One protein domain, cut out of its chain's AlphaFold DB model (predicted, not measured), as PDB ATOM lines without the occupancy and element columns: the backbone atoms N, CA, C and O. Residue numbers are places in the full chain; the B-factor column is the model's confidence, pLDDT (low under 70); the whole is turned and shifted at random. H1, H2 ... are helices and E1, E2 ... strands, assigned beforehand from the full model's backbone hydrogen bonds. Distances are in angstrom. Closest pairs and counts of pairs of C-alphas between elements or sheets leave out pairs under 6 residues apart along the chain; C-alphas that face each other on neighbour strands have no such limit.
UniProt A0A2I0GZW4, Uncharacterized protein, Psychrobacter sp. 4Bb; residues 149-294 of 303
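This is residues 149 to 294 of the 303 residues of an uncharacterized protein of Psychrobacter sp. 4Bb (UniProt A0A2I0GZW4). A twisted four-stranded sheet has one long helix, H2, running along one of its faces; H3 folds back on H2 as the second half of a helical hairpin, away from the sheet, and H1 packs on the last residues of H2. No named helix covers the sheet's other face, and two long stretches with no named element, residues 162 to 182 and 266 to 289, lead into its two edge strands. The 146 printed residues hold three named helices and four named strands in the order H1 E1 E2 E3 H2 H3 E4; the sheet, E1 - E2 - E3 - E4, is antiparallel throughout, and the class is mixed, helices and strands. The whole is compact, with a radius of gyration of the C-alphas of 15.5 A, and spans 51 by 34 by 29 A, only just elongated.

H1, residues 149 to 161, begins with C-alpha 149 at (-27.870, 35.912, -16.237) and is 18.6 A long. E1 is residues 183 to 188, 17.1 A; E2 is residues 193 to 199, 19.8 A; E3 is residues 205 to 212, 20.6 A. H2, residues 219 to 239, begins with C-alpha 219 at (-25.181, 26.898, 16.933) and measures 30.4 A. H3, residues 246 to 265, measures 28.2 A. E4, residues 290 to 293, is 9.8 A long and ends with C-alpha 293 at (-36.376, 42.351, -2.694).

E1, E2 and E3 form a meander, each strand the antiparallel neighbour of the one before; E1 and E2 are a hairpin, and so are E2 and E3. N 185 and O 197 are 2.8 A apart, N 196 and O 209 2.8 A. E4 is the antiparallel neighbour of E3, with N 293 and O 208 2.9 A apart. From edge to edge the strands' lines turn by 50 degrees. H2 is on the sheet at a height of 9.3 A, making two layers, a sheet with a helix on one face; it runs along the strands, at 5 degrees to E3 on the local plane. The closest C-alphas of H2 and E3, His 210 and Ser 233, are 7.3 A apart. H2 and H3, a helical hairpin, touch at Gly 234 and Ala 253, their closest C-alphas, 4.0 A apart, at a shallow tilt of 28 degrees, opposite ways. H1 touches residues 235 to 239 of H2 alone, closest at the C-alphas of Lys 154 and Ile 239, 6.6 A, at a steep tilt of 56 degrees. H3 is apart from E1, E2 and E3. In H1 and H3 every O i to N i+4 pair is within hydrogen-bond range, in H2 15 of 17.

The C-alphas farthest apart, of Lys 178 and Glu 268, are 51.2 A apart. The printed part has no cut; the links H1 to E1 and H3 to E4 are long. Mean pLDDT of the printed part is 70.4, with residues 170 to 181 and 256 to 294 among those under 70.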
ATOM      1  N   ALA A 149     -29.242  36.085 -15.762       90.38
ATOM      2  CA  ALA A 149     -27.870  35.912 -16.237       90.38
ATOM      3  C   ALA A 149     -26.993  37.134 -15.914       90.38
ATOM      4  O   ALA A 149     -25.860  36.991 -15.450       90.38
ATOM      5  N   GLU A 150     -27.514  38.348 -16.113       92.00
ATOM      6  CA  GLU A 150     -26.813  39.584 -15.752       92.00
ATOM      7  C   GLU A 150     -26.620  39.710 -14.243       92.00
ATOM      8  O   GLU A 150     -25.516  40.034 -13.796       92.00
ATOM      9  N   TYR A 151     -27.663  39.412 -13.460       91.75
ATOM     10  CA  TYR A 151     -27.565  39.350 -12.005       91.75
ATOM     11  C   TYR A 151     -26.477  38.359 -11.581       91.75
ATOM     12  O   TYR A 151     -25.580  38.723 -10.821       91.75
ATOM     13  N   GLY A 152     -26.495  37.141 -12.127       90.88
ATOM     14  CA  GLY A 152     -25.538  36.089 -11.798       90.88
ATOM     15  C   GLY A 152     -24.092  36.456 -12.106       90.88
ATOM     16  O   GLY A 152     -23.195  36.219 -11.295       90.88
ATOM     17  N   ASN A 153     -23.856  37.121 -13.238       91.56
ATOM     18  CA  ASN A 153     -22.535  37.627 -13.606       91.56
ATOM     19  C   ASN A 153     -22.031  38.695 -12.625       91.56
ATOM     20  O   ASN A 153     -20.882  38.630 -12.173       91.56
ATOM     21  N   LYS A 154     -22.883  39.666 -12.263       91.31
ATOM     22  CA  LYS A 154     -22.542  40.700 -11.272       91.31
ATOM     23  C   LYS A 154     -22.307  40.084  -9.890       91.31
ATOM     24  O   LYS A 154     -21.330  40.421  -9.220       91.31
ATOM     25  N   PHE A 155     -23.141  39.126  -9.499       90.69
ATOM     26  CA  PHE A 155     -23.023  38.403  -8.240       90.69
ATOM     27  C   PHE A 155     -21.714  37.615  -8.149       90.69
ATOM     28  O   PHE A 155     -20.958  37.793  -7.194       90.69
ATOM     29  N   ASN A 156     -21.379  36.812  -9.161       91.19
ATOM     30  CA  ASN A 156     -20.137  36.037  -9.180       91.19
ATOM     31  C   ASN A 156     -18.893  36.930  -9.131       91.19
ATOM     32  O   ASN A 156     -17.901  36.572  -8.494       91.19
ATOM     33  N   LYS A 157     -18.950  38.126  -9.732       91.25
ATOM     34  CA  LYS A 157     -17.882  39.123  -9.609       91.25
ATOM     35  C   LYS A 157     -17.679  39.552  -8.152       91.25
ATOM     36  O   LYS A 157     -16.540  39.562  -7.685       91.25
ATOM     37  N   LEU A 158     -18.752  39.862  -7.419       86.75
ATOM     38  CA  LEU A 158     -18.682  40.205  -5.991       86.75
ATOM     39  C   LEU A 158     -18.232  39.014  -5.132       86.75
ATOM     40  O   LEU A 158     -17.346  39.169  -4.291       86.75
ATOM     41  N   ALA A 159     -18.777  37.819  -5.378       86.38
ATOM     42  CA  ALA A 159     -18.427  36.594  -4.660       86.38
ATOM     43  C   ALA A 159     -16.929  36.277  -4.787       86.38
ATOM     44  O   ALA A 159     -16.245  36.060  -3.786       86.38
ATOM     45  N   LYS A 160     -16.383  36.366  -6.006       89.19
ATOM     46  CA  LYS A 160     -14.955  36.179  -6.278       89.19
ATOM     47  C   LYS A 160     -14.081  37.171  -5.517       89.19
ATOM     48  O   LYS A 160     -13.060  36.785  -4.951       89.19
ATOM     49  N   ARG A 161     -14.478  38.449  -5.465       85.25
ATOM     50  CA  ARG A 161     -13.761  39.482  -4.692       85.25
ATOM     51  C   ARG A 161     -13.782  39.207  -3.190       85.25
ATOM     52  O   ARG A 161     -12.808  39.515  -2.510       85.25
ATOM     53  N   ALA A 162     -14.851  38.595  -2.691       81.06
ATOM     54  CA  ALA A 162     -14.969  38.137  -1.311       81.06
ATOM     55  C   ALA A 162     -14.279  36.781  -1.047       81.06
ATOM     56  O   ALA A 162     -14.377  36.259   0.060       81.06
ATOM     57  N   SER A 163     -13.563  36.213  -2.030       84.88
ATOM     58  CA  SER A 163     -12.956  34.872  -1.956       84.88
ATOM     59  C   SER A 163     -13.967  33.743  -1.700       84.88
ATOM     60  O   SER A 163     -13.629  32.718  -1.110       84.88
ATOM     61  N   LEU A 164     -15.209  33.924  -2.147       82.12
ATOM     62  CA  LEU A 164     -16.251  32.903  -2.112       82.12
ATOM     63  C   LEU A 164     -16.245  32.088  -3.406       82.12
ATOM     64  O   LEU A 164     -15.823  32.559  -4.466       82.12
ATOM     65  N   LYS A 165     -16.727  30.847  -3.315       83.19
ATOM     66  CA  LYS A 165     -16.881  29.974  -4.478       83.19
ATOM     67  C   LYS A 165     -17.920  30.577  -5.427       83.19
ATOM     68  O   LYS A 165     -19.016  30.931  -5.002       83.19
ATOM     69  N   GLU A 166     -17.567  30.681  -6.705       84.62
ATOM     70  CA  GLU A 166     -18.495  31.123  -7.748       84.62
ATOM     71  C   GLU A 166     -19.675  30.141  -7.848       84.62
ATOM     72  O   GLU A 166     -19.506  28.923  -7.722       84.62
ATOM     73  N   THR A 167     -20.875  30.680  -8.054       81.44
ATOM     74  CA  THR A 167     -22.101  29.888  -8.217       81.44
ATOM     75  C   THR A 167     -22.340  29.647  -9.702       81.44
ATOM     76  O   THR A 167     -22.046  30.509 -10.533       81.44
ATOM     77  N   VAL A 168     -22.835  28.467 -10.068       80.12
ATOM     78  CA  VAL A 168     -23.140  28.159 -11.470       80.12
ATOM     79  C   VAL A 168     -24.531  28.697 -11.786       80.12
ATOM     80  O   VAL A 168     -25.515  28.205 -11.252       80.12
ATOM     81  N   TRP A 169     -24.594  29.702 -12.658       78.31
ATOM     82  CA  TRP A 169     -25.836  30.319 -13.147       78.31
ATOM     83  C   TRP A 169     -26.265  29.780 -14.521       78.31
ATOM     84  O   TRP A 169     -27.182  30.311 -15.143       78.31
ATOM     85  N   ASN A 170     -25.567  28.765 -15.038       56.28
ATOM     86  CA  ASN A 170     -25.817  28.226 -16.372       56.28
ATOM     87  C   ASN A 170     -27.108  27.402 -16.365       56.28
ATOM     88  O   ASN A 170     -27.237  26.496 -15.546       56.28
ATOM     89  N   ASP A 171     -28.017  27.712 -17.290       56.50
ATOM     90  CA  ASP A 171     -29.344  27.099 -17.413       56.50
ATOM     91  C   ASP A 171     -30.166  27.181 -16.128       56.50
ATOM     92  O   ASP A 171     -30.694  26.189 -15.623       56.50
ATOM     93  N   VAL A 172     -30.345  28.411 -15.641       64.75
ATOM     94  CA  VAL A 172     -31.588  28.755 -14.952       64.75
ATOM     95  C   VAL A 172     -32.704  28.323 -15.907       64.75
ATOM     96  O   VAL A 172     -32.897  28.978 -16.928       64.75
ATOM     97  N   GLY A 173     -33.291  27.144 -15.685       58.41
ATOM     98  CA  GLY A 173     -34.109  26.403 -16.650       58.41
ATOM     99  C   GLY A 173     -35.466  27.048 -16.879       58.41
ATOM    100  O   GLY A 173     -36.490  26.417 -16.639       58.41
ATOM    101  N   LEU A 174     -35.448  28.310 -17.299       68.56
ATOM    102  CA  LEU A 174     -36.610  29.144 -17.485       68.56
ATOM    103  C   LEU A 174     -37.405  28.570 -18.645       68.56
ATOM    104  O   LEU A 174     -37.022  28.661 -19.817       68.56
ATOM    105  N   ASN A 175     -38.518  27.942 -18.304       63.75
ATOM    106  CA  ASN A 175     -39.503  27.529 -19.269       63.75
ATOM    107  C   ASN A 175     -40.447  28.708 -19.471       63.75
ATOM    108  O   ASN A 175     -41.560  28.722 -18.949       63.75
ATOM    109  N   LEU A 176     -39.978  29.684 -20.260       62.94
ATOM    110  CA  LEU A 176     -40.743  30.854 -20.697       62.94
ATOM    111  C   LEU A 176     -41.872  30.412 -21.641       62.94
ATOM    112  O   LEU A 176     -41.881  30.670 -22.850       62.94
ATOM    113  N   ASN A 177     -42.829  29.673 -21.097       60.16
ATOM    114  CA  ASN A 177     -44.009  29.244 -21.798       60.16
ATOM    115  C   ASN A 177     -44.838  30.509 -22.020       60.16
ATOM    116  O   ASN A 177     -45.261  31.155 -21.066       60.16
ATOM    117  N   LYS A 178     -45.050  30.887 -23.288       57.03
ATOM    118  CA  LYS A 178     -45.529  32.218 -23.738       57.03
ATOM    119  C   LYS A 178     -46.890  32.688 -23.182       57.03
ATOM    120  O   LYS A 178     -47.407  33.704 -23.638       57.03
ATOM    121  N   LYS A 179     -47.509  31.937 -22.272       56.47
ATOM    122  CA  LYS A 179     -48.817  32.213 -21.672       56.47
ATOM    123  C   LYS A 179     -48.769  32.488 -20.168       56.47
ATOM    124  O   LYS A 179     -49.760  32.991 -19.652       56.47
ATOM    125  N   GLU A 180     -47.670  32.184 -19.480       58.06
ATOM    126  CA  GLU A 180     -47.534  32.460 -18.049       58.06
ATOM    127  C   GLU A 180     -46.694  33.724 -17.845       58.06
ATOM    128  O   GLU A 180     -45.661  33.924 -18.478       58.06
ATOM    129  N   TYR A 181     -47.200  34.635 -17.011       64.00
ATOM    130  CA  TYR A 181     -46.607  35.958 -16.773       64.00
ATOM    131  C   TYR A 181     -45.442  35.922 -15.776       64.00
ATOM    132  O   TYR A 181     -44.823  36.958 -15.525       64.00
ATOM    133  N   LEU A 182     -45.188  34.756 -15.178       72.31
ATOM    134  CA  LEU A 182     -44.229  34.559 -14.108       72.31
ATOM    135  C   LEU A 182     -43.575  33.188 -14.273       72.31
ATOM    136  O   LEU A 182     -44.279  32.182 -14.260       72.31
ATOM    137  N   ASP A 183     -42.255  33.161 -14.389       83.06
ATOM    138  CA  ASP A 183     -41.465  31.936 -14.253       83.06
ATOM    139  C   ASP A 183     -40.579  32.059 -13.006       83.06
ATOM    140  O   ASP A 183     -40.261  33.170 -12.570       83.06
ATOM    141  N   ILE A 184     -40.233  30.935 -12.388       83.44
ATOM    142  CA  ILE A 184     -39.501  30.894 -11.119       83.44
ATOM    143  C   ILE A 184     -38.230  30.090 -11.314       83.44
ATOM    144  O   ILE A 184     -38.238  29.006 -11.893       83.44
ATOM    145  N   PHE A 185     -37.136  30.589 -10.753       84.69
ATOM    146  CA  PHE A 185     -35.904  29.839 -10.654       84.69
ATOM    147  C   PHE A 185     -35.389  29.719  -9.236       84.69
ATOM    148  O   PHE A 185     -35.694  30.530  -8.366       84.69
ATOM    149  N   ILE A 186     -34.583  28.681  -9.041       85.94
ATOM    150  CA  ILE A 186     -34.042  28.286  -7.751       85.94
ATOM    151  C   ILE A 186     -32.544  28.043  -7.923       85.94
ATOM    152  O   ILE A 186     -32.129  27.343  -8.850       85.94
ATOM    153  N   ILE A 187     -31.740  28.641  -7.049       86.19
ATOM    154  CA  ILE A 187     -30.288  28.473  -6.999       86.19
ATOM    155  C   ILE A 187     -29.888  28.085  -5.584       86.19
ATOM    156  O   ILE A 187     -30.075  28.853  -4.641       86.19
ATOM    157  N   ASP A 188     -29.270  26.918  -5.459       84.56
ATOM    158  CA  ASP A 188     -28.716  26.443  -4.199       84.56
ATOM    159  C   ASP A 188     -27.299  27.008  -4.016       84.56
ATOM    160  O   ASP A 188     -26.359  26.619  -4.716       84.56
ATOM    161  N   TYR A 189     -27.127  27.937  -3.070       82.06
ATOM    162  CA  TYR A 189     -25.798  28.432  -2.690       82.06
ATOM    163  C   TYR A 189     -25.089  27.445  -1.758       82.06
ATOM    164  O   TYR A 189     -23.894  27.175  -1.915       82.06
ATOM    165  N   THR A 190     -25.827  26.911  -0.785       82.19
ATOM    166  CA  THR A 190     -25.402  25.837   0.127       82.19
ATOM    167  C   THR A 190     -26.573  24.878   0.360       82.19
ATOM    168  O   THR A 190     -27.671  25.123  -0.129       82.19
ATOM    169  N   SER A 191     -26.375  23.801   1.129       79.19
ATOM    170  CA  SER A 191     -27.477  22.920   1.560       79.19
ATOM    171  C   SER A 191     -28.539  23.636   2.404       79.19
ATOM    172  O   SER A 191     -29.636  23.117   2.582       79.19
ATOM    173  N   GLU A 192     -28.210  24.812   2.936       82.88
ATOM    174  CA  GLU A 192     -29.037  25.577   3.862       82.88
ATOM    175  C   GLU A 192     -29.501  26.912   3.286       82.88
ATOM    176  O   GLU A 192     -30.359  27.537   3.898       82.88
ATOM    177  N   ILE A 193     -28.942  27.380   2.166       83.19
ATOM    178  CA  ILE A 193     -29.293  28.682   1.594       83.19
ATOM    179  C   ILE A 193     -29.678  28.534   0.130       83.19
ATOM    180  O   ILE A 193     -28.861  28.146  -0.709       83.19
ATOM    181  N   VAL A 194     -30.911  28.936  -0.153       84.50
ATOM    182  CA  VAL A 194     -31.534  28.891  -1.471       84.50
ATOM    183  C   VAL A 194     -31.888  30.311  -1.896       84.50
ATOM    184  O   VAL A 194     -32.402  31.093  -1.100       84.50
ATOM    185  N   LEU A 195     -31.623  30.654  -3.151       88.00
ATOM    186  CA  LEU A 195     -32.152  31.849  -3.791       88.00
ATOM    187  C   LEU A 195     -33.283  31.461  -4.727       88.00
ATOM    188  O   LEU A 195     -33.078  30.708  -5.674       88.00
ATOM    189  N   VAL A 196     -34.451  32.032  -4.481       85.38
ATOM    190  CA  VAL A 196     -35.611  31.944  -5.355       85.38
ATOM    191  C   VAL A 196     -35.749  33.274  -6.078       85.38
ATOM    192  O   VAL A 196     -35.799  34.326  -5.447       85.38
ATOM    193  N   GLY A 197     -35.791  33.255  -7.402       86.69
ATOM    194  CA  GLY A 197     -36.068  34.445  -8.193       86.69
ATOM    195  C   GLY A 197     -37.279  34.238  -9.078       86.69
ATOM    196  O   GLY A 197     -37.486  33.150  -9.608       86.69
ATOM    197  N   ALA A 198     -38.079  35.285  -9.243       85.50
ATOM    198  CA  ALA A 198     -39.161  35.294 -10.215       85.50
ATOM    199  C   ALA A 198     -38.779  36.183 -11.395       85.50
ATOM    200  O   ALA A 198     -38.204  37.256 -11.196       85.50
ATOM    201  N   VAL A 199     -39.115  35.760 -12.609       87.88
ATOM    202  CA  VAL A 199     -38.941  36.545 -13.834       87.88
ATOM    203  C   VAL A 199     -40.275  36.815 -14.506       87.88
ATOM    204  O   VAL A 199     -41.234  36.060 -14.348       87.88
ATOM    205  N   ASP A 200     -40.341  37.908 -15.253       87.50
ATOM    206  CA  ASP A 200     -41.474  38.220 -16.108       87.50
ATOM    207  C   ASP A 200     -41.395  37.475 -17.457       87.50
ATOM    208  O   ASP A 200     -40.443  36.758 -17.772       87.50
ATOM    209  N   LYS A 201     -42.406  37.690 -18.303       84.88
ATOM    210  CA  LYS A 201     -42.475  37.129 -19.664       84.88
ATOM    211  C   LYS A 201     -41.336  37.571 -20.598       84.88
ATOM    212  O   LYS A 201     -41.150  36.952 -21.645       84.88
ATOM    213  N   ASN A 202     -40.634  38.656 -20.269       87.38
ATOM    214  CA  ASN A 202     -39.498  39.170 -21.031       87.38
ATOM    215  C   ASN A 202     -38.161  38.606 -20.514       87.38
ATOM    216  O   ASN A 202     -37.124  38.846 -21.130       87.38
ATOM    217  N   GLY A 203     -38.182  37.834 -19.422       88.00
ATOM    218  CA  GLY A 203     -36.993  37.286 -18.774       88.00
ATOM    219  C   GLY A 203     -36.304  38.265 -17.820       88.00
ATOM    220  O   GLY A 203     -35.172  38.007 -17.408       88.00
ATOM    221  N   GLU A 204     -36.953  39.374 -17.461       89.94
ATOM    222  CA  GLU A 204     -36.451  40.315 -16.462       89.94
ATOM    223  C   GLU A 204     -36.858  39.879 -15.057       89.94
ATOM    224  O   GLU A 204     -37.966  39.396 -14.824       89.94
ATOM    225  N   LEU A 205     -35.960  40.067 -14.093       87.25
ATOM    226  CA  LEU A 205     -36.216  39.753 -12.695       87.25
ATOM    227  C   LEU A 205     -37.351  40.615 -12.139       87.25
ATOM    228  O   LEU A 205     -37.347  41.824 -12.315       87.25
ATOM    229  N   ARG A 206     -38.293  40.013 -11.415       84.31
ATOM    230  CA  ARG A 206     -39.355  40.706 -10.665       84.31
ATOM    231  C   ARG A 206     -39.112  40.695  -9.169       84.31
ATOM    232  O   ARG A 206     -39.412  41.670  -8.493       84.31
ATOM    233  N   SER A 207     -38.576  39.596  -8.657       83.56
ATOM    234  CA  SER A 207     -38.236  39.462  -7.249       83.56
ATOM    235  C   SER A 207     -37.044  38.536  -7.067       83.56
ATOM    236  O   SER A 207     -36.764  37.671  -7.902       83.56
ATOM    237  N   LEU A 208     -36.342  38.741  -5.957       83.62
ATOM    238  CA  LEU A 208     -35.302  37.852  -5.459       83.62
ATOM    239  C   LEU A 208     -35.564  37.603  -3.978       83.62
ATOM    240  O   LEU A 208     -35.780  38.545  -3.214       83.62
ATOM    241  N   GLU A 209     -35.536  36.339  -3.587       83.88
ATOM    242  CA  GLU A 209     -35.817  35.881  -2.239       83.88
ATOM    243  C   GLU A 209     -34.738  34.902  -1.781       83.88
ATOM    244  O   GLU A 209     -34.605  33.807  -2.324       83.88
ATOM    245  N   HIS A 210     -33.960  35.283  -0.771       81.56
ATOM    246  CA  HIS A 210     -33.039  34.354  -0.115       81.56
ATOM    247  C   HIS A 210     -33.767  33.656   1.028       81.56
ATOM    248  O   HIS A 210     -34.335  34.323   1.898       81.56
ATOM    249  N   GLN A 211     -33.712  32.331   1.033       79.56
ATOM    250  CA  GLN A 211     -34.318  31.460   2.030       79.56
ATOM    251  C   GLN A 211     -33.225  30.691   2.768       79.56
ATOM    252  O   GLN A 211     -32.307  30.150   2.151       79.56
ATOM    253  N   ILE A 212     -33.338  30.635   4.096       76.75
ATOM    254  CA  ILE A 212     -32.483  29.799   4.940       76.75
ATOM    255  C   ILE A 212     -33.299  28.613   5.442       76.75
ATOM    256  O   ILE A 212     -34.284  28.805   6.157       76.75
ATOM    257  N   ASN A 213     -32.853  27.396   5.141       73.44
ATOM    258  CA  ASN A 213     -33.384  26.202   5.773       73.44
ATOM    259  C   ASN A 213     -32.790  26.052   7.182       73.44
ATOM    260  O   ASN A 213     -31.584  25.871   7.361       73.44
ATOM    261  N   THR A 214     -33.650  26.149   8.194       69.00
ATOM    262  CA  THR A 214     -33.253  26.140   9.603       69.00
ATOM    263  C   THR A 214     -33.315  24.757  10.254       69.00
ATOM    264  O   THR A 214     -32.882  24.623  11.400       69.00
ATOM    265  N   SER A 215     -33.787  23.722   9.540       68.31
ATOM    266  CA  SER A 215     -34.033  22.379  10.094       68.31
ATOM    267  C   SER A 215     -32.802  21.722  10.722       68.31
ATOM    268  O   SER A 215     -32.941  20.974  11.688       68.31
ATOM    269  N   ASP A 216     -31.604  22.037  10.221       61.72
ATOM    270  CA  ASP A 216     -30.344  21.381  10.598       61.72
ATOM    271  C   ASP A 216     -29.310  22.344  11.221       61.72
ATOM    272  O   ASP A 216     -28.112  22.050  11.315       61.72
ATOM    273  N   LEU A 217     -29.756  23.521  11.674       64.12
ATOM    274  CA  LEU A 217     -28.877  24.541  12.245       64.12
ATOM    275  C   LEU A 217     -28.426  24.188  13.671       64.12
ATOM    276  O   LEU A 217     -29.113  24.467  14.651       64.12
ATOM    277  N   ASN A 218     -27.206  23.661  13.815       71.50
ATOM    278  CA  ASN A 218     -26.492  23.738  15.094       71.50
ATOM    279  C   ASN A 218     -25.930  25.162  15.319       71.50
ATOM    280  O   ASN A 218     -25.745  25.930  14.373       71.50
ATOM    281  N   THR A 219     -25.621  25.532  16.566       62.59
ATOM    282  CA  THR A 219     -25.181  26.898  16.933       62.59
ATOM    283  C   THR A 219     -23.915  27.371  16.209       62.59
ATOM    284  O   THR A 219     -23.763  28.564  15.948       62.59
ATOM    285  N   THR A 220     -23.013  26.456  15.842       63.62
ATOM    286  CA  THR A 220     -21.788  26.790  15.093       63.62
ATOM    287  C   THR A 220     -22.099  27.064  13.619       63.62
ATOM    288  O   THR A 220     -21.593  28.030  13.046       63.62
ATOM    289  N   ASN A 221     -22.991  26.273  13.023       71.38
ATOM    290  CA  ASN A 221     -23.444  26.430  11.643       71.38
ATOM    291  C   ASN A 221     -24.314  27.681  11.479       71.38
ATOM    292  O   ASN A 221     -24.160  28.394  10.492       71.38
ATOM    293  N   ALA A 222     -25.140  28.011  12.477       69.50
ATOM    294  CA  ALA A 222     -25.997  29.198  12.469       69.50
ATOM    295  C   ALA A 222     -25.207  30.500  12.285       69.50
ATOM    296  O   ALA A 222     -25.624  31.374  11.527       69.50
ATOM    297  N   LYS A 223     -24.028  30.620  12.911       72.94
ATOM    298  CA  LYS A 223     -23.172  31.803  12.749       72.94
ATOM    299  C   LYS A 223     -22.630  31.924  11.325       72.94
ATOM    300  O   LYS A 223     -22.692  33.002  10.742       72.94
ATOM    301  N   ASN A 224     -22.110  30.834  10.764       76.75
ATOM    302  CA  ASN A 224     -21.571  30.836   9.401       76.75
ATOM    303  C   ASN A 224     -22.672  31.104   8.370       76.75
ATOM    304  O   ASN A 224     -22.477  31.909   7.467       76.75
ATOM    305  N   ILE A 225     -23.844  30.496   8.551       77.00
ATOM    306  CA  ILE A 225     -25.004  30.683   7.675       77.00
ATOM    307  C   ILE A 225     -25.541  32.109   7.770       77.00
ATOM    308  O   ILE A 225     -25.801  32.721   6.741       77.00
ATOM    309  N   GLY A 226     -25.599  32.692   8.971       77.12
ATOM    310  CA  GLY A 226     -25.935  34.104   9.150       77.12
ATOM    311  C   GLY A 226     -24.967  35.038   8.415       77.12
ATOM    312  O   GLY A 226     -25.408  35.955   7.730       77.12
ATOM    313  N   LEU A 227     -23.653  34.780   8.487       79.00
ATOM    314  CA  LEU A 227     -22.643  35.567   7.764       79.00
ATOM    315  C   LEU A 227     -22.797  35.449   6.241       79.00
ATOM    316  O   LEU A 227     -22.748  36.463   5.543       79.00
ATOM    317  N   VAL A 228     -22.996  34.232   5.725       82.12
ATOM    318  CA  VAL A 228     -23.206  34.000   4.288       82.12
ATOM    319  C   VAL A 228     -24.496  34.680   3.831       82.12
ATOM    320  O   VAL A 228     -24.467  35.442   2.874       82.12
ATOM    321  N   PHE A 229     -25.603  34.510   4.552       82.06
ATOM    322  CA  PHE A 229     -26.875  35.161   4.236       82.06
ATOM    323  C   PHE A 229     -26.786  36.692   4.250       82.06
ATOM    324  O   PHE A 229     -27.331  37.363   3.370       82.06
ATOM    325  N   SER A 230     -26.053  37.258   5.212       78.75
ATOM    326  CA  SER A 230     -25.759  38.690   5.270       78.75
ATOM    327  C   SER A 230     -24.975  39.170   4.050       78.75
ATOM    328  O   SER A 230     -25.312  40.211   3.482       78.75
ATOM    329  N   PHE A 231     -23.965  38.411   3.616       84.62
ATOM    330  CA  PHE A 231     -23.237  38.705   2.383       84.62
ATOM    331  C   PHE A 231     -24.165  38.658   1.166       84.62
ATOM    332  O   PHE A 231     -24.178  39.596   0.375       84.62
ATOM    333  N   LEU A 232     -24.958  37.592   1.034       84.19
ATOM    334  CA  LEU A 232     -25.874  37.380  -0.089       84.19
ATOM    335  C   LEU A 232     -26.909  38.501  -0.208       84.19
ATOM    336  O   LEU A 232     -27.107  39.052  -1.293       84.19
ATOM    337  N   SER A 233     -27.511  38.888   0.918       79.81
ATOM    338  CA  SER A 233     -28.463  39.998   0.989       79.81
ATOM    339  C   SER A 233     -27.804  41.319   0.582       79.81
ATOM    340  O   SER A 233     -28.303  42.013  -0.302       79.81
ATOM    341  N   GLY A 234     -26.628  41.635   1.140       80.19
ATOM    342  CA  GLY A 234     -25.900  42.866   0.813       80.19
ATOM    343  C   GLY A 234     -25.415  42.927  -0.642       80.19
ATOM    344  O   GLY A 234     -25.520  43.967  -1.296       80.19
ATOM    345  N   ALA A 235     -24.936  41.804  -1.182       84.25
ATOM    346  CA  ALA A 235     -24.568  41.679  -2.590       84.25
ATOM    347  C   ALA A 235     -25.791  41.887  -3.496       84.25
ATOM    348  O   ALA A 235     -25.714  42.615  -4.478       84.25
ATOM    349  N   SER A 236     -26.947  41.329  -3.133       85.25
ATOM    350  CA  SER A 236     -28.181  41.492  -3.909       85.25
ATOM    351  C   SER A 236     -28.658  42.938  -3.936       85.25
ATOM    352  O   SER A 236     -28.894  43.479  -5.011       85.25
ATOM    353  N   THR A 237     -28.741  43.594  -2.773       77.81
ATOM    354  CA  THR A 237     -29.142  45.007  -2.685       77.81
ATOM    355  C   THR A 237     -28.232  45.894  -3.518       77.81
ATOM    356  O   THR A 237     -28.703  46.801  -4.199       77.81
ATOM    357  N   SER A 238     -26.929  45.631  -3.480       79.88
ATOM    358  CA  SER A 238     -25.968  46.453  -4.202       79.88
ATOM    359  C   SER A 238     -25.989  46.242  -5.714       79.88
ATOM    360  O   SER A 238     -25.915  47.221  -6.446       79.88
ATOM    361  N   ILE A 239     -26.184  45.011  -6.198       84.00
ATOM    362  CA  ILE A 239     -26.376  44.727  -7.631       84.00
ATOM    363  C   ILE A 239     -27.601  45.459  -8.193       84.00
ATOM    364  O   ILE A 239     -27.583  45.894  -9.347       84.00
ATOM    365  N   LEU A 240     -28.646  45.576  -7.374       82.44
ATOM    366  CA  LEU A 240     -29.911  46.221  -7.718       82.44
ATOM    367  C   LEU A 240     -29.918  47.733  -7.477       82.44
ATOM    368  O   LEU A 240     -30.872  48.399  -7.860       82.44
ATOM    369  N   SER A 241     -28.869  48.279  -6.862       80.88
ATOM    370  CA  SER A 241     -28.705  49.715  -6.656       80.88
ATOM    371  C   SER A 241     -27.770  50.257  -7.741       80.88
ATOM    372  O   SER A 241     -26.554  50.230  -7.547       80.88
ATOM    373  N   PRO A 242     -28.287  50.751  -8.883       72.88
ATOM    374  CA  PRO A 242     -27.455  51.153 -10.023       72.88
ATOM    375  C   PRO A 242     -26.476  52.292  -9.703       72.88
ATOM    376  O   PRO A 242     -25.521  52.501 -10.444       72.88
ATOM    377  N   GLU A 243     -26.700  53.018  -8.606       81.00
ATOM    378  CA  GLU A 243     -25.844  54.113  -8.146       81.00
ATOM    379  C   GLU A 243     -24.585  53.648  -7.401       81.00
ATOM    380  O   GLU A 243     -23.651  54.433  -7.246       81.00
ATOM    381  N   LEU A 244     -24.535  52.397  -6.929       77.19
ATOM    382  CA  LEU A 244     -23.398  51.893  -6.162       77.19
ATOM    383  C   LEU A 244     -22.329  51.307  -7.086       77.19
ATOM    384  O   LEU A 244     -22.587  50.403  -7.881       77.19
ATOM    385  N   SER A 245     -21.089  51.768  -6.927       82.50
ATOM    386  CA  SER A 245     -19.929  51.092  -7.515       82.50
ATOM    387  C   SER A 245     -19.699  49.713  -6.876       82.50
ATOM    388  O   SER A 245     -20.083  49.478  -5.730       82.50
ATOM    389  N   ASP A 246     -18.988  48.808  -7.560       75.88
ATOM    390  CA  ASP A 246     -18.647  47.478  -7.015       75.88
ATOM    391  C   ASP A 246     -17.912  47.547  -5.658       75.88
ATOM    392  O   ASP A 246     -17.987  46.623  -4.847       75.88
ATOM    393  N   ASP A 247     -17.159  48.621  -5.411       78.62
ATOM    394  CA  ASP A 247     -16.439  48.836  -4.151       78.62
ATOM    395  C   ASP A 247     -17.376  49.283  -3.026       78.62
ATOM    396  O   ASP A 247     -17.239  48.830  -1.888       78.62
ATOM    397  N   GLU A 248     -18.334  50.158  -3.329       78.88
ATOM    398  CA  GLU A 248     -19.363  50.592  -2.380       78.88
ATOM    399  C   GLU A 248     -20.340  49.462  -2.075       78.88
ATOM    400  O   GLU A 248     -20.695  49.260  -0.916       78.88
ATOM    401  N   ALA A 249     -20.681  48.668  -3.088       71.94
ATOM    402  CA  ALA A 249     -21.425  47.425  -2.979       71.94
ATOM    403  C   ALA A 249     -20.774  46.455  -1.984       71.94
ATOM    404  O   ALA A 249     -21.410  45.983  -1.039       71.94
ATOM    405  N   LEU A 250     -19.471  46.205  -2.150       73.50
ATOM    406  CA  LEU A 250     -18.718  45.315  -1.272       73.50
ATOM    407  C   LEU A 250     -18.598  45.880   0.150       73.50
ATOM    408  O   LEU A 250     -18.746  45.133   1.116       73.50
ATOM    409  N   LYS A 251     -18.365  47.191   0.298       77.88
ATOM    410  CA  LYS A 251     -18.352  47.863   1.609       77.88
ATOM    411  C   LYS A 251     -19.709  47.784   2.301       77.88
ATOM    412  O   LYS A 251     -19.751  47.547   3.505       77.88
ATOM    413  N   PHE A 252     -20.798  47.952   1.557       74.69
ATOM    414  CA  PHE A 252     -22.158  47.826   2.069       74.69
ATOM    415  C   PHE A 252     -22.426  46.401   2.564       74.69
ATOM    416  O   PHE A 252     -22.824  46.220   3.715       74.69
ATOM    417  N   ALA A 253     -22.116  45.389   1.747       70.31
ATOM    418  CA  ALA A 253     -22.244  43.987   2.136       70.31
ATOM    419  C   ALA A 253     -21.383  43.651   3.367       70.31
ATOM    420  O   ALA A 253     -21.865  43.033   4.312       70.31
ATOM    421  N   ALA A 254     -20.133  44.120   3.410       72.62
ATOM    422  CA  ALA A 254     -19.246  43.928   4.557       72.62
ATOM    423  C   ALA A 254     -19.765  44.618   5.833       72.62
ATOM    424  O   ALA A 254     -19.684  44.039   6.916       72.62
ATOM    425  N   GLY A 255     -20.327  45.825   5.716       72.81
ATOM    426  CA  GLY A 255     -20.958  46.537   6.830       72.81
ATOM    427  C   GLY A 255     -22.154  45.772   7.394       72.81
ATOM    428  O   GLY A 255     -22.258  45.584   8.603       72.81
ATOM    429  N   PHE A 256     -22.992  45.228   6.511       69.44
ATOM    430  CA  PHE A 256     -24.140  44.406   6.885       69.44
ATOM    431  C   PHE A 256     -23.721  43.131   7.637       69.44
ATOM    432  O   PHE A 256     -24.325  42.776   8.649       69.44
ATOM    433  N   ILE A 257     -22.646  42.474   7.187       69.38
ATOM    434  CA  ILE A 257     -22.034  41.330   7.879       69.38
ATOM    435  C   ILE A 257     -21.523  41.743   9.262       69.38
ATOM    436  O   ILE A 257     -21.757  41.027  10.234       69.38
ATOM    437  N   GLY A 258     -20.837  42.885   9.371       68.50
ATOM    438  CA  GLY A 258     -20.318  43.400  10.640       68.50
ATOM    439  C   GLY A 258     -21.428  43.682  11.656       68.50
ATOM    440  O   GLY A 258     -21.330  43.269  12.817       68.50
ATOM    441  N   ASP A 259     -22.514  44.310  11.208       69.38
ATOM    442  CA  ASP A 259     -23.686  44.603  12.033       69.38
ATOM    443  C   ASP A 259     -24.407  43.325  12.466       69.38
ATOM    444  O   ASP A 259     -24.745  43.170  13.643       69.38
ATOM    445  N   ALA A 260     -24.603  42.384  11.539       64.31
ATOM    446  CA  ALA A 260     -25.195  41.087  11.833       64.31
ATOM    447  C   ALA A 260     -24.335  40.307  12.836       64.31
ATOM    448  O   ALA A 260     -24.833  39.899  13.883       64.31
ATOM    449  N   ALA A 261     -23.031  40.174  12.583       62.75
ATOM    450  CA  ALA A 261     -22.094  39.475  13.460       62.75
ATOM    451  C   ALA A 261     -22.058  40.077  14.871       62.75
ATOM    452  O   ALA A 261     -22.028  39.340  15.855       62.75
ATOM    453  N   THR A 262     -22.101  41.408  14.979       64.62
ATOM    454  CA  THR A 262     -22.115  42.109  16.269       64.62
ATOM    455  C   THR A 262     -23.429  41.890  17.017       64.62
ATOM    456  O   THR A 262     -23.411  41.717  18.236       64.62
ATOM    457  N   LYS A 263     -24.564  41.876  16.309       65.19
ATOM    458  CA  LYS A 263     -25.872  41.560  16.900       65.19
ATOM    459  C   LYS A 263     -25.916  40.108  17.379       65.19
ATOM    460  O   LYS A 263     -26.230  39.892  18.547       65.19
ATOM    461  N   PHE A 264     -25.496  39.152  16.545       57.78
ATOM    462  CA  PHE A 264     -25.427  37.727  16.892       57.78
ATOM    463  C   PHE A 264     -24.465  37.438  18.054       57.78
ATOM    464  O   PHE A 264     -24.768  36.614  18.903       57.78
ATOM    465  N   ALA A 265     -23.320  38.123  18.138       56.41
ATOM    466  CA  ALA A 265     -22.351  37.906  19.218       56.41
ATOM    467  C   ALA A 265     -22.822  38.417  20.593       56.41
ATOM    468  O   ALA A 265     -22.277  38.003  21.612       56.41
ATOM    469  N   LYS A 266     -23.789  39.341  20.628       57.97
ATOM    470  CA  LYS A 266     -24.269  39.991  21.860       57.97
ATOM    471  C   LYS A 266     -25.556  39.388  22.421       57.97
ATOM    472  O   LYS A 266     -25.993  39.824  23.480       57.97
ATOM    473  N   THR A 267     -26.188  38.450  21.721       50.31
ATOM    474  CA  THR A 267     -27.479  37.888  22.131       50.31
ATOM    475  C   THR A 267     -27.333  36.418  22.509       50.31
ATOM    476  O   THR A 267     -26.931  35.600  21.692       50.31
ATOM    477  N   GLU A 268     -27.670  36.083  23.759       49.53
ATOM    478  CA  GLU A 268     -27.768  34.694  24.247       49.53
ATOM    479  C   GLU A 268     -29.027  33.970  23.725       49.53
ATOM    480  O   GLU A 268     -29.190  32.772  23.945       49.53
ATOM    481  N   GLU A 269     -29.911  34.668  23.002       41.53
ATOM    482  CA  GLU A 269     -31.157  34.115  22.467       41.53
ATOM    483  C   GLU A 269     -31.059  33.835  20.954       41.53
ATOM    484  O   GLU A 269     -30.909  34.771  20.164       41.53
ATOM    485  N   PRO A 270     -31.193  32.569  20.512       40.94
ATOM    486  CA  PRO A 270     -31.011  32.166  19.115       40.94
ATOM    487  C   PRO A 270     -32.177  32.524  18.173       40.94
ATOM    488  O   PRO A 270     -32.145  32.138  17.007       40.94
ATOM    489  N   GLN A 271     -33.208  33.245  18.630       36.31
ATOM    490  CA  GLN A 271     -34.404  33.533  17.827       36.31
ATOM    491  C   GLN A 271     -34.794  35.011  17.885       36.31
ATOM    492  O   GLN A 271     -35.592  35.425  18.722       36.31
ATOM    493  N   ARG A 272     -34.275  35.831  16.959       41.66
ATOM    494  CA  ARG A 272     -34.866  37.148  16.674       41.66
ATOM    495  C   ARG A 272     -34.854  37.524  15.197       41.66
ATOM    496  O   ARG A 272     -33.863  37.370  14.491       41.66
ATOM    497  N   ARG A 273     -35.978  38.131  14.806       36.78
ATOM    498  CA  ARG A 273     -36.224  38.917  13.593       36.78
ATOM    499  C   ARG A 273     -35.200  40.055  13.503       36.78
ATOM    500  O   ARG A 273     -35.194  40.946  14.353       36.78
ATOM    501  N   VAL A 274     -34.327  40.028  12.498       37.97
ATOM    502  CA  VAL A 274     -33.411  41.141  12.208       37.97
ATOM    503  C   VAL A 274     -34.111  42.073  11.223       37.97
ATOM    504  O   VAL A 274     -34.091  41.848  10.020       37.97
ATOM    505  N   GLU A 275     -34.775  43.106  11.737       34.75
ATOM    506  CA  GLU A 275     -35.391  44.147  10.909       34.75
ATOM    507  C   GLU A 275     -34.321  45.187  10.536       34.75
ATOM    508  O   GLU A 275     -33.707  45.810  11.410       34.75
ATOM    509  N   ILE A 276     -34.040  45.341   9.241       37.50
ATOM    510  CA  ILE A 276     -33.050  46.292   8.719       37.50
ATOM    511  C   ILE A 276     -33.809  47.300   7.864       37.50
ATOM    512  O   ILE A 276     -34.531  46.933   6.946       37.50
ATOM    513  N   LYS A 277     -33.699  48.582   8.219       32.00
ATOM    514  CA  LYS A 277     -34.448  49.664   7.572       32.00
ATOM    515  C   LYS A 277     -33.630  50.295   6.441       32.00
ATOM    516  O   LYS A 277     -32.665  51.002   6.721       32.00
ATOM    517  N   LYS A 278     -34.057  50.072   5.192       38.97
ATOM    518  CA  LYS A 278     -33.941  50.952   4.004       38.97
ATOM    519  C   LYS A 278     -34.827  50.386   2.876       38.97
ATOM    520  O   LYS A 278     -35.184  49.216   2.941       38.97
ATOM    521  N   ALA A 279     -35.180  51.227   1.897       38.34
ATOM    522  CA  ALA A 279     -36.301  51.155   0.935       38.34
ATOM    523  C   ALA A 279     -36.484  49.897   0.038       38.34
ATOM    524  O   ALA A 279     -37.239  49.952  -0.919       38.34
ATOM    525  N   TYR A 280     -35.867  48.753   0.345       40.12
ATOM    526  CA  TYR A 280     -35.990  47.511  -0.435       40.12
ATOM    527  C   TYR A 280     -36.150  46.249   0.434       40.12
ATOM    528  O   TYR A 280     -35.754  45.164   0.021       40.12
ATOM    529  N   MET A 281     -36.670  46.364   1.662       37.53
ATOM    530  CA  MET A 281     -36.746  45.227   2.592       37.53
ATOM    531  C   MET A 281     -38.178  44.945   3.046       37.53
ATOM    532  O   MET A 281     -38.738  45.710   3.829       37.53
ATOM    533  N   VAL A 282     -38.736  43.815   2.598       39.31
ATOM    534  CA  VAL A 282     -40.011  43.274   3.090       39.31
ATOM    535  C   VAL A 282     -39.733  42.052   3.979       39.31
ATOM    536  O   VAL A 282     -39.130  41.079   3.544       39.31
ATOM    537  N   GLU A 283     -40.131  42.188   5.247       38.00
ATOM    538  CA  GLU A 283     -40.311  41.200   6.329       38.00
ATOM    539  C   GLU A 283     -39.373  39.977   6.461       38.00
ATOM    540  O   GLU A 283     -39.467  38.995   5.736       38.00
ATOM    541  N   ALA A 284     -38.617  39.921   7.566       33.53
ATOM    542  CA  ALA A 284     -38.081  38.665   8.105       33.53
ATOM    543  C   ALA A 284     -39.146  37.991   8.999       33.53
ATOM    544  O   ALA A 284     -39.511  38.580  10.009       33.53
ATOM    545  N   ASN A 285     -39.680  36.805   8.695       30.30
ATOM    546  CA  ASN A 285     -40.666  36.138   9.569       30.30
ATOM    547  C   ASN A 285     -40.004  35.089  10.494       30.30
ATOM    548  O   ASN A 285     -38.919  34.589  10.211       30.30
ATOM    549  N   GLN A 286     -40.613  34.796  11.646       30.70
ATOM    550  CA  GLN A 286     -39.932  34.300  12.859       30.70
ATOM    551  C   GLN A 286     -39.294  32.894  12.824       30.70
ATOM    552  O   GLN A 286     -38.636  32.540  13.796       30.70
ATOM    553  N   PHE A 287     -39.384  32.124  11.735       30.69
ATOM    554  CA  PHE A 287     -38.701  30.818  11.615       30.69
ATOM    555  C   PHE A 287     -38.035  30.552  10.254       30.69
ATOM    556  O   PHE A 287     -37.389  29.521  10.071       30.69
ATOM    557  N   MET A 288     -38.098  31.520   9.337       36.19
ATOM    558  CA  MET A 288     -37.331  31.545   8.092       36.19
ATOM    559  C   MET A 288     -36.875  32.982   7.868       36.19
ATOM    560  O   MET A 288     -37.692  33.868   7.605       36.19
ATOM    561  N   LEU A 289     -35.568  33.229   7.994       47.88
ATOM    562  CA  LEU A 289     -34.983  34.495   7.560       47.88
ATOM    563  C   LEU A 289     -35.172  34.574   6.047       47.88
ATOM    564  O   LEU A 289     -34.427  33.974   5.281       47.88
ATOM    565  N   THR A 290     -36.233  35.269   5.661       49.56
ATOM    566  CA  THR A 290     -36.588  35.534   4.276       49.56
ATOM    567  C   THR A 290     -36.111  36.940   3.985       49.56
ATOM    568  O   THR A 290     -36.471  37.880   4.694       49.56
ATOM    569  N   PHE A 291     -35.238  37.082   2.996       56.06
ATOM    570  CA  PHE A 291     -34.849  38.390   2.490       56.06
ATOM    571  C   PHE A 291     -35.434  38.533   1.101       56.06
ATOM    572  O   PHE A 291     -34.913  37.943   0.156       56.06
ATOM    573  N   ARG A 292     -36.532  39.286   1.009       53.56
ATOM    574  CA  ARG A 292     -37.211  39.560  -0.249       53.56
ATOM    575  C   ARG A 292     -36.918  40.978  -0.719       53.56
ATOM    576  O   ARG A 292     -37.099  41.935   0.036       53.56
ATOM    577  N   ILE A 293     -36.510  41.086  -1.979       56.78
ATOM    578  CA  ILE A 293     -36.376  42.351  -2.694       56.78
ATOM    579  C   ILE A 293     -37.466  42.419  -3.758       56.78
ATOM    580  O   ILE A 293     -37.520  41.573  -4.656       56.78
ATOM    581  N   GLU A 294     -38.312  43.436  -3.651       53.44
ATOM    582  CA  GLU A 294     -39.333  43.805  -4.631       53.44
ATOM    583  C   GLU A 294     -39.025  45.223  -5.138       53.44
ATOM    584  O   GLU A 294     -38.419  46.014  -4.404       53.44
TER     585      GLU A 294